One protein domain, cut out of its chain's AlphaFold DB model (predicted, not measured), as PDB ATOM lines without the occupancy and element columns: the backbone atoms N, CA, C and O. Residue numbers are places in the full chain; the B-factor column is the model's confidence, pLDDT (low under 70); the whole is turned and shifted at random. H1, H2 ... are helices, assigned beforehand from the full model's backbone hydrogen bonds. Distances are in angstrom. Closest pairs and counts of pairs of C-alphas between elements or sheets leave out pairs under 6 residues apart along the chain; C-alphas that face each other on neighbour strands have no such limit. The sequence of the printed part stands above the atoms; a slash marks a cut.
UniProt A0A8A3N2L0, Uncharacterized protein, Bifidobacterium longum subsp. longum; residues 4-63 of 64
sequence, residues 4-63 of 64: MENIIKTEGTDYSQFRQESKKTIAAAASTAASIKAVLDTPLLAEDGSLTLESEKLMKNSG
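Overview. This is residues 4 to 63 of the 64 residues of an uncharacterized protein of Bifidobacterium longum subsp. longum (UniProt A0A8A3N2L0). One long helix, H2, makes the shaft of an extended model, with a short helix, H1, at its first end and another short helix, H3, set off beyond its other end by a long loop. Much of the shaft, residues 30 to 41 of H2, stands free. The printed part has 60 residues with three named helices, in the order H1, H2, H3, and no named strand; the class is all helix. The whole is extended, with a radius of gyration of the C-alphas of 18.2 A and spans of 50 by 24 by 16 A.

Along the chain. H1 is residues 4 to 11 and begins at C-alpha 4, at (-14.911, -42.532, -1.228). H2 is residues 20 to 41, 30.6 A from first to last C-alpha; its C-alpha 20 is at (-22.704, -38.561, 9.097). H3 is residues 53 to 61, 12.4 A long by the same measure, and ends at C-alpha 61, at (-45.067, -36.242, -20.213).

Arrangement. H1 and H2 only just touch, with 3 pairs of C-alphas within 8 A; the closest C-alphas, those of Ile 7 and Ser 22, are 6.5 A apart. H2 touches H1 with residues 22 to 26 alone. The two run opposite ways at a tilt of 38 degrees, only just steep, and form a helical hairpin. H3 is apart from both H1 and H2. In H1, H2 and H3 every O i to N i+4 pair is within hydrogen-bond range.

Size, cuts and confidence. The two C-alphas farthest apart, those of Thr 10 and Asp 48, are 51.1 A apart. The printed part has no cut. The link from H1 to H2 is short, with 8 residues, and that from H2 to H3 is long, with 11. The mean pLDDT of the printed part is 87.7; residues 43 and 63 are under 70.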
ATOM      1  N   MET A   4     -14.505 -41.213  -1.729       94.56
ATOM      2  CA  MET A   4     -14.911 -42.532  -1.228       94.56
ATOM      3  C   MET A   4     -13.724 -43.436  -0.871       94.56
ATOM      4  O   MET A   4     -13.789 -44.163   0.116       94.56
ATOM      5  N   GLU A   5     -12.628 -43.389  -1.635       95.56
ATOM      6  CA  GLU A   5     -11.424 -44.168  -1.316       95.56
ATOM      7  C   GLU A   5     -10.787 -43.688  -0.011       95.56
ATOM      8  O   GLU A   5     -10.313 -44.505   0.777       95.56
ATOM      9  N   ASN A   6     -10.793 -42.373   0.234       96.44
ATOM     10  CA  ASN A   6     -10.339 -41.811   1.503       96.44
ATOM     11  C   ASN A   6     -11.224 -42.281   2.658       96.44
ATOM     12  O   ASN A   6     -10.688 -42.776   3.644       96.44
ATOM     13  N   ILE A   7     -12.552 -42.196   2.513       96.81
ATOM     14  CA  ILE A   7     -13.506 -42.666   3.530       96.81
ATOM     15  C   ILE A   7     -13.240 -44.133   3.874       96.81
ATOM     16  O   ILE A   7     -13.101 -44.456   5.049       96.81
ATOM     17  N   ILE A   8     -13.080 -45.004   2.872       96.31
ATOM     18  CA  ILE A   8     -12.821 -46.433   3.103       96.31
ATOM     19  C   ILE A   8     -11.492 -46.649   3.835       96.31
ATOM     20  O   ILE A   8     -11.405 -47.469   4.747       96.31
ATOM     21  N   LYS A   9     -10.449 -45.897   3.472       97.06
ATOM     22  CA  LYS A   9      -9.141 -45.992   4.136       97.06
ATOM     23  C   LYS A   9      -9.175 -45.520   5.586       97.06
ATOM     24  O   LYS A   9      -8.419 -46.049   6.395       97.06
ATOM     25  N   THR A  10     -10.010 -44.533   5.912       96.62
ATOM     26  CA  THR A  10     -10.048 -43.928   7.252       96.62
ATOM     27  C   THR A  10     -11.114 -44.518   8.173       96.62
ATOM     28  O   THR A  10     -10.915 -44.534   9.382       96.62
ATOM     29  N   GLU A  11     -12.242 -44.971   7.629       97.62
ATOM     30  CA  GLU A  11     -13.427 -45.416   8.385       97.62
ATOM     31  C   GLU A  11     -13.744 -46.905   8.160       97.62
ATOM     32  O   GLU A  11     -14.640 -47.453   8.799       97.62
ATOM     33  N   GLY A  12     -12.989 -47.586   7.291       96.69
ATOM     34  CA  GLY A  12     -13.198 -48.992   6.959       96.69
ATOM     35  C   GLY A  12     -14.359 -49.194   5.987       96.69
ATOM     36  O   GLY A  12     -14.683 -48.332   5.176       96.69
ATOM     37  N   THR A  13     -14.981 -50.369   6.038       95.94
ATOM     38  CA  THR A  13     -16.053 -50.762   5.105       95.94
ATOM     39  C   THR A  13     -17.405 -50.982   5.781       95.94
ATOM     40  O   THR A  13     -18.399 -51.196   5.089       95.94
ATOM     41  N   ASP A  14     -17.474 -50.905   7.113       97.62
ATOM     42  CA  ASP A  14     -18.739 -50.982   7.842       97.62
ATOM     43  C   ASP A  14     -19.458 -49.625   7.808       97.62
ATOM     44  O   ASP A  14     -19.198 -48.730   8.614       97.62
ATOM     45  N   TYR A  15     -20.405 -49.493   6.878       95.19
ATOM     46  CA  TYR A  15     -21.205 -48.280   6.693       95.19
ATOM     47  C   TYR A  15     -21.931 -47.824   7.968       95.19
ATOM     48  O   TYR A  15     -22.156 -46.625   8.155       95.19
ATOM     49  N   SER A  16     -22.299 -48.743   8.870       96.69
ATOM     50  CA  SER A  16     -22.984 -48.374  10.114       96.69
ATOM     51  C   SER A  16     -22.113 -47.472  10.996       96.69
ATOM     52  O   SER A  16     -22.639 -46.546  11.624       96.69
ATOM     53  N   GLN A  17     -20.792 -47.668  10.932       97.12
ATOM     54  CA  GLN A  17     -19.772 -46.946  11.693       97.12
ATOM     55  C   GLN A  17     -19.350 -45.623  11.045       97.12
ATOM     56  O   GLN A  17     -18.630 -44.843  11.666       97.12
ATOM     57  N   PHE A  18     -19.799 -45.335   9.819       97.88
ATOM     58  CA  PHE A  18     -19.391 -44.117   9.122       97.88
ATOM     59  C   PHE A  18     -19.936 -42.867   9.813       97.88
ATOM     60  O   PHE A  18     -21.076 -42.830  10.305       97.88
ATOM     61  N   ARG A  19     -19.138 -41.799   9.777       98.00
ATOM     62  CA  ARG A  19     -19.570 -40.459  10.184       98.00
ATOM     63  C   ARG A  19     -20.710 -39.979   9.292       98.00
ATOM     64  O   ARG A  19     -20.822 -40.365   8.131       98.00
ATOM     65  N   GLN A  20     -21.542 -39.084   9.823       97.88
ATOM     66  CA  GLN A  20     -22.704 -38.561   9.097       97.88
ATOM     67  C   GLN A  20     -22.345 -37.935   7.742       97.88
ATOM     68  O   GLN A  20     -23.055 -38.159   6.768       97.88
ATOM     69  N   GLU A  21     -21.243 -37.189   7.655       97.00
ATOM     70  CA  GLU A  21     -20.796 -36.614   6.380       97.00
ATOM     71  C   GLU A  21     -20.367 -37.701   5.386       97.00
ATOM     72  O   GLU A  21     -20.843 -37.724   4.255       97.00
ATOM     73  N   SER A  22     -19.581 -38.682   5.832       97.94
ATOM     74  CA  SER A  22     -19.183 -39.830   5.013       97.94
ATOM     75  C   SER A  22     -20.395 -40.620   4.507       97.94
ATOM     76  O   SER A  22     -20.445 -41.007   3.340       97.94
ATOM     77  N   LYS A  23     -21.432 -40.782   5.340       97.81
ATOM     78  CA  LYS A  23     -22.713 -41.387   4.940       97.81
ATOM     79  C   LYS A  23     -23.406 -40.605   3.826       97.81
ATOM     80  O   LYS A  23     -23.874 -41.223   2.874       97.81
ATOM     81  N   LYS A  24     -23.432 -39.269   3.891       97.25
ATOM     82  CA  LYS A  24     -23.997 -38.431   2.817       97.25
ATOM     83  C   LYS A  24     -23.244 -38.613   1.502       97.25
ATOM     84  O   LYS A  24     -23.889 -38.778   0.470       97.25
ATOM     85  N   THR A  25     -21.911 -38.640   1.535       96.56
ATOM     86  CA  THR A  25     -21.084 -38.854   0.335       96.56
ATOM     87  C   THR A  25     -21.385 -40.202  -0.319       96.56
ATOM     88  O   THR A  25     -21.624 -40.271  -1.525       96.56
ATOM     89  N   ILE A  26     -21.451 -41.274   0.476       96.06
ATOM     90  CA  ILE A  26     -21.794 -42.614  -0.020       96.06
ATOM     91  C   ILE A  26     -23.233 -42.658  -0.547       96.06
ATOM     92  O   ILE A  26     -23.469 -43.218  -1.616       96.06
ATOM     93  N   ALA A  27     -24.188 -42.041   0.152       95.00
ATOM     94  CA  ALA A  27     -25.583 -41.988  -0.278       95.00
ATOM     95  C   ALA A  27     -25.752 -41.237  -1.606       95.00
ATOM     96  O   ALA A  27     -26.508 -41.689  -2.465       95.00
ATOM     97  N   ALA A  28     -25.030 -40.132  -1.804       95.69
ATOM     98  CA  ALA A  28     -25.036 -39.389  -3.060       95.69
ATOM     99  C   ALA A  28     -24.503 -40.252  -4.215       95.69
ATOM    100  O   ALA A  28     -25.185 -40.410  -5.226       95.69
ATOM    101  N   ALA A  29     -23.339 -40.886  -4.032       94.31
ATOM    102  CA  ALA A  29     -22.752 -41.768  -5.039       94.31
ATOM    103  C   ALA A  29     -23.663 -42.965  -5.371       94.31
ATOM    104  O   ALA A  29     -23.893 -43.267  -6.544       94.31
ATOM    105  N   ALA A  30     -24.232 -43.611  -4.348       94.00
ATOM    106  CA  ALA A  30     -25.172 -44.715  -4.517       94.00
ATOM    107  C   ALA A  30     -26.451 -44.273  -5.243       94.00
ATOM    108  O   ALA A  30     -26.919 -44.984  -6.127       94.00
ATOM    109  N   SER A  31     -26.983 -43.089  -4.921       94.44
ATOM    110  CA  SER A  31     -28.164 -42.531  -5.590       94.44
ATOM    111  C   SER A  31     -27.892 -42.283  -7.070       94.44
ATOM    112  O   SER A  31     -28.682 -42.700  -7.909       94.44
ATOM    113  N   THR A  32     -26.747 -41.687  -7.415       94.56
ATOM    114  CA  THR A  32     -26.347 -41.488  -8.816       94.56
ATOM    115  C   THR A  32     -26.226 -42.816  -9.562       94.56
ATOM    116  O   THR A  32     -26.772 -42.956 -10.656       94.56
ATOM    117  N   ALA A  33     -25.556 -43.808  -8.968       91.88
ATOM    118  CA  ALA A  33     -25.426 -45.132  -9.569       91.88
ATOM    119  C   ALA A  33     -26.792 -45.813  -9.760       91.88
ATOM    120  O   ALA A  33     -27.054 -46.373 -10.824       91.88
ATOM    121  N   ALA A  34     -27.683 -45.715  -8.768       88.88
ATOM    122  CA  ALA A  34     -29.043 -46.241  -8.841       88.88
ATOM    123  C   ALA A  34     -29.871 -45.549  -9.933       88.88
ATOM    124  O   ALA A  34     -30.572 -46.226 -10.678       88.88
ATOM    125  N   SER A  35     -29.758 -44.226 -10.086       87.75
ATOM    126  CA  SER A  35     -30.434 -43.485 -11.158       87.75
ATOM    127  C   SER A  35     -29.955 -43.917 -12.544       87.75
ATOM    128  O   SER A  35     -30.781 -44.165 -13.418       87.75
ATOM    129  N   ILE A  36     -28.641 -44.063 -12.745       87.50
ATOM    130  CA  ILE A  36     -28.084 -44.557 -14.016       87.50
ATOM    131  C   ILE A  36     -28.589 -45.974 -14.296       87.50
ATOM    132  O   ILE A  36     -29.041 -46.265 -15.403       87.50
ATOM    133  N   LYS A  37     -28.558 -46.848 -13.283       83.19
ATOM    134  CA  LYS A  37     -29.056 -48.220 -13.389       83.19
ATOM    135  C   LYS A  37     -30.538 -48.253 -13.761       83.19
ATOM    136  O   LYS A  37     -30.897 -48.990 -14.667       83.19
ATOM    137  N   ALA A  38     -31.369 -47.419 -13.140       83.56
ATOM    138  CA  ALA A  38     -32.796 -47.333 -13.440       83.56
ATOM    139  C   ALA A  38     -33.072 -46.884 -14.884       83.56
ATOM    140  O   ALA A  38     -33.949 -47.445 -15.540       83.56
ATOM    141  N   VAL A  39     -32.306 -45.919 -15.404       82.94
ATOM    142  CA  VAL A  39     -32.408 -45.507 -16.813       82.94
ATOM    143  C   VAL A  39     -32.031 -46.661 -17.746       82.94
ATOM    144  O   VAL A  39     -32.748 -46.913 -18.706       82.94
ATOM    145  N   LEU A  40     -30.947 -47.388 -17.450       78.81
ATOM    146  CA  LEU A  40     -30.508 -48.533 -18.259       78.81
ATOM    147  C   LEU A  40     -31.469 -49.730 -18.190       78.81
ATOM    148  O   LEU A  40     -31.633 -50.430 -19.184       78.81
ATOM    149  N   ASP A  41     -32.086 -49.967 -17.033       77.56
ATOM    150  CA  ASP A  41     -33.024 -51.074 -16.813       77.56
ATOM    151  C   ASP A  41     -34.430 -50.779 -17.344       77.56
ATOM    152  O   ASP A  41     -35.255 -51.689 -17.404       77.56
ATOM    153  N   THR A  42     -34.721 -49.536 -17.738       72.19
ATOM    154  CA  THR A  42     -35.983 -49.195 -18.402       72.19
ATOM    155  C   THR A  42     -35.880 -49.623 -19.866       72.19
ATOM    156  O   THR A  42     -35.141 -48.990 -20.626       72.19
ATOM    157  N   PRO A  43     -36.593 -50.677 -20.313       68.19
ATOM    158  CA  PRO A  43     -36.560 -51.071 -21.710       68.19
ATOM    159  C   PRO A  43     -37.229 -49.958 -22.509       68.19
ATOM    160  O   PRO A  43     -38.436 -49.740 -22.388       68.19
ATOM    161  N   LEU A  44     -36.443 -49.221 -23.292       75.75
ATOM    162  CA  LEU A  44     -36.983 -48.161 -24.139       75.75
ATOM    163  C   LEU A  44     -37.762 -48.741 -25.312       75.75
ATOM    164  O   LEU A  44     -38.781 -48.185 -25.706       75.75
ATOM    165  N   LEU A  45     -37.298 -49.881 -25.821       74.81
ATOM    166  CA  LEU A  45     -37.872 -50.559 -26.967       74.81
ATOM    167  C   LEU A  45     -38.447 -51.921 -26.566       74.81
ATOM    168  O   LEU A  45     -37.855 -52.638 -25.758       74.81
ATOM    169  N   ALA A  46     -39.599 -52.262 -27.131       78.94
ATOM    170  CA  ALA A  46     -40.123 -53.617 -27.163       78.94
ATOM    171  C   ALA A  46     -39.318 -54.474 -28.157       78.94
ATOM    172  O   ALA A  46     -38.500 -53.966 -28.928       78.94
ATOM    173  N   GLU A  47     -39.546 -55.790 -28.152       76.81
ATOM    174  CA  GLU A  47     -38.810 -56.735 -29.008       76.81
ATOM    175  C   GLU A  47     -38.957 -56.447 -30.515       76.81
ATOM    176  O   GLU A  47     -38.081 -56.805 -31.298       76.81
ATOM    177  N   ASP A  48     -40.030 -55.767 -30.923       83.94
ATOM    178  CA  ASP A  48     -40.294 -55.357 -32.306       83.94
ATOM    179  C   ASP A  48     -39.665 -54.002 -32.689       83.94
ATOM    180  O   ASP A  48     -39.843 -53.530 -33.813       83.94
ATOM    181  N   GLY A  49     -38.922 -53.372 -31.774       75.38
ATOM    182  CA  GLY A  49     -38.289 -52.071 -31.982       75.38
ATOM    183  C   GLY A  49     -39.226 -50.868 -31.820       75.38
ATOM    184  O   GLY A  49     -38.786 -49.742 -32.056       75.38
ATOM    185  N   SER A  50     -40.485 -51.069 -31.415       83.75
ATOM    186  CA  SER A  50     -41.380 -49.986 -30.980       83.75
ATOM    187  C   SER A  50     -41.028 -49.510 -29.571       83.75
ATOM    188  O   SER A  50     -40.348 -50.219 -28.834       83.75
ATOM    189  N   LEU A  51     -41.463 -48.312 -29.170       82.06
ATOM    190  CA  LEU A  51     -41.290 -47.868 -27.785       82.06
ATOM    191  C   LEU A  51     -42.130 -48.731 -26.841       82.06
ATOM    192  O   LEU A  51     -43.268 -49.086 -27.146       82.06
ATOM    193  N   THR A  52     -41.613 -49.019 -25.648       82.81
ATOM    194  CA  THR A  52     -42.466 -49.596 -24.605       82.81
ATOM    195  C   THR A  52     -43.522 -48.585 -24.159       82.81
ATOM    196  O   THR A  52     -43.289 -47.378 -24.172       82.81
ATOM    197  N   LEU A  53     -44.679 -49.072 -23.696       80.12
ATOM    198  CA  LEU A  53     -45.767 -48.215 -23.199       80.12
ATOM    199  C   LEU A  53     -45.308 -47.239 -22.103       80.12
ATOM    200  O   LEU A  53     -45.789 -46.110 -22.030       80.12
ATOM    201  N   GLU A  54     -44.374 -47.665 -21.254       78.12
ATOM    202  CA  GLU A  54     -43.803 -46.816 -20.206       78.12
ATOM    203  C   GLU A  54     -42.903 -45.717 -20.789       78.12
ATOM    204  O   GLU A  54     -42.961 -44.570 -20.343       78.12
ATOM    205  N   SER A  55     -42.161 -46.022 -21.855       79.06
ATOM    206  CA  SER A  55     -41.340 -45.042 -22.577       79.06
ATOM    207  C   SER A  55     -42.186 -44.051 -23.375       79.06
ATOM    208  O   SER A  55     -41.899 -42.856 -23.365       79.06
ATOM    209  N   GLU A  56     -43.280 -44.499 -23.996       81.81
ATOM    210  CA  GLU A  56     -44.228 -43.603 -24.671       81.81
ATOM    211  C   GLU A  56     -44.889 -42.615 -23.703       81.81
ATOM    212  O   GLU A  56     -45.034 -41.431 -24.019       81.81
ATOM    213  N   LYS A  57     -45.302 -43.081 -22.517       80.75
ATOM    214  CA  LYS A  57     -45.862 -42.208 -21.472       80.75
ATOM    215  C   LYS A  57     -44.829 -41.199 -20.988       80.75
ATOM    216  O   LYS A  57     -45.170 -40.034 -20.800       80.75
ATOM    217  N   LEU A  58     -43.582 -41.635 -20.806       79.12
ATOM    218  CA  LEU A  58     -42.496 -40.747 -20.414       79.12
ATOM    219  C   LEU A  58     -42.306 -39.638 -21.456       79.12
ATOM    220  O   LEU A  58     -42.339 -38.471 -21.078       79.12
ATOM    221  N   MET A  59     -42.218 -39.990 -22.745       79.19
ATOM    222  CA  MET A  59     -42.056 -39.028 -23.844       79.19
ATOM    223  C   MET A  59     -43.181 -37.990 -23.889       79.19
ATOM    224  O   MET A  59     -42.903 -36.788 -23.904       79.19
ATOM    225  N   LYS A  60     -44.439 -38.444 -23.799       79.62
ATOM    226  CA  LYS A  60     -45.623 -37.568 -23.769       79.62
ATOM    227  C   LYS A  60     -45.602 -36.608 -22.580       79.62
ATOM    228  O   LYS A  60     -45.972 -35.445 -22.722       79.62
ATOM    229  N   ASN A  61     -45.143 -37.068 -21.417       75.38
ATOM    230  CA  ASN A  61     -45.067 -36.242 -20.213       75.38
ATOM    231  C   ASN A  61     -43.887 -35.258 -20.237       75.38
ATOM    232  O   ASN A  61     -43.958 -34.217 -19.587       75.38
ATOM    233  N   SER A  62     -42.825 -35.555 -20.991       73.19
ATOM    234  CA  SER A  62     -41.699 -34.638 -21.226       73.19
ATOM    235  C   SER A  62     -41.962 -33.576 -22.303       73.19
ATOM    236  O   SER A  62     -41.099 -32.731 -22.529       73.19
ATOM    237  N   GLY A  63     -43.141 -33.574 -22.938       62.84
ATOM    238  CA  GLY A  63     -43.510 -32.591 -23.965       62.84
ATOM    239  C   GLY A  63     -42.728 -32.729 -25.275       62.84
ATOM    240  O   GLY A  63     -42.635 -31.753 -26.019       62.84
TER     241      GLY A  63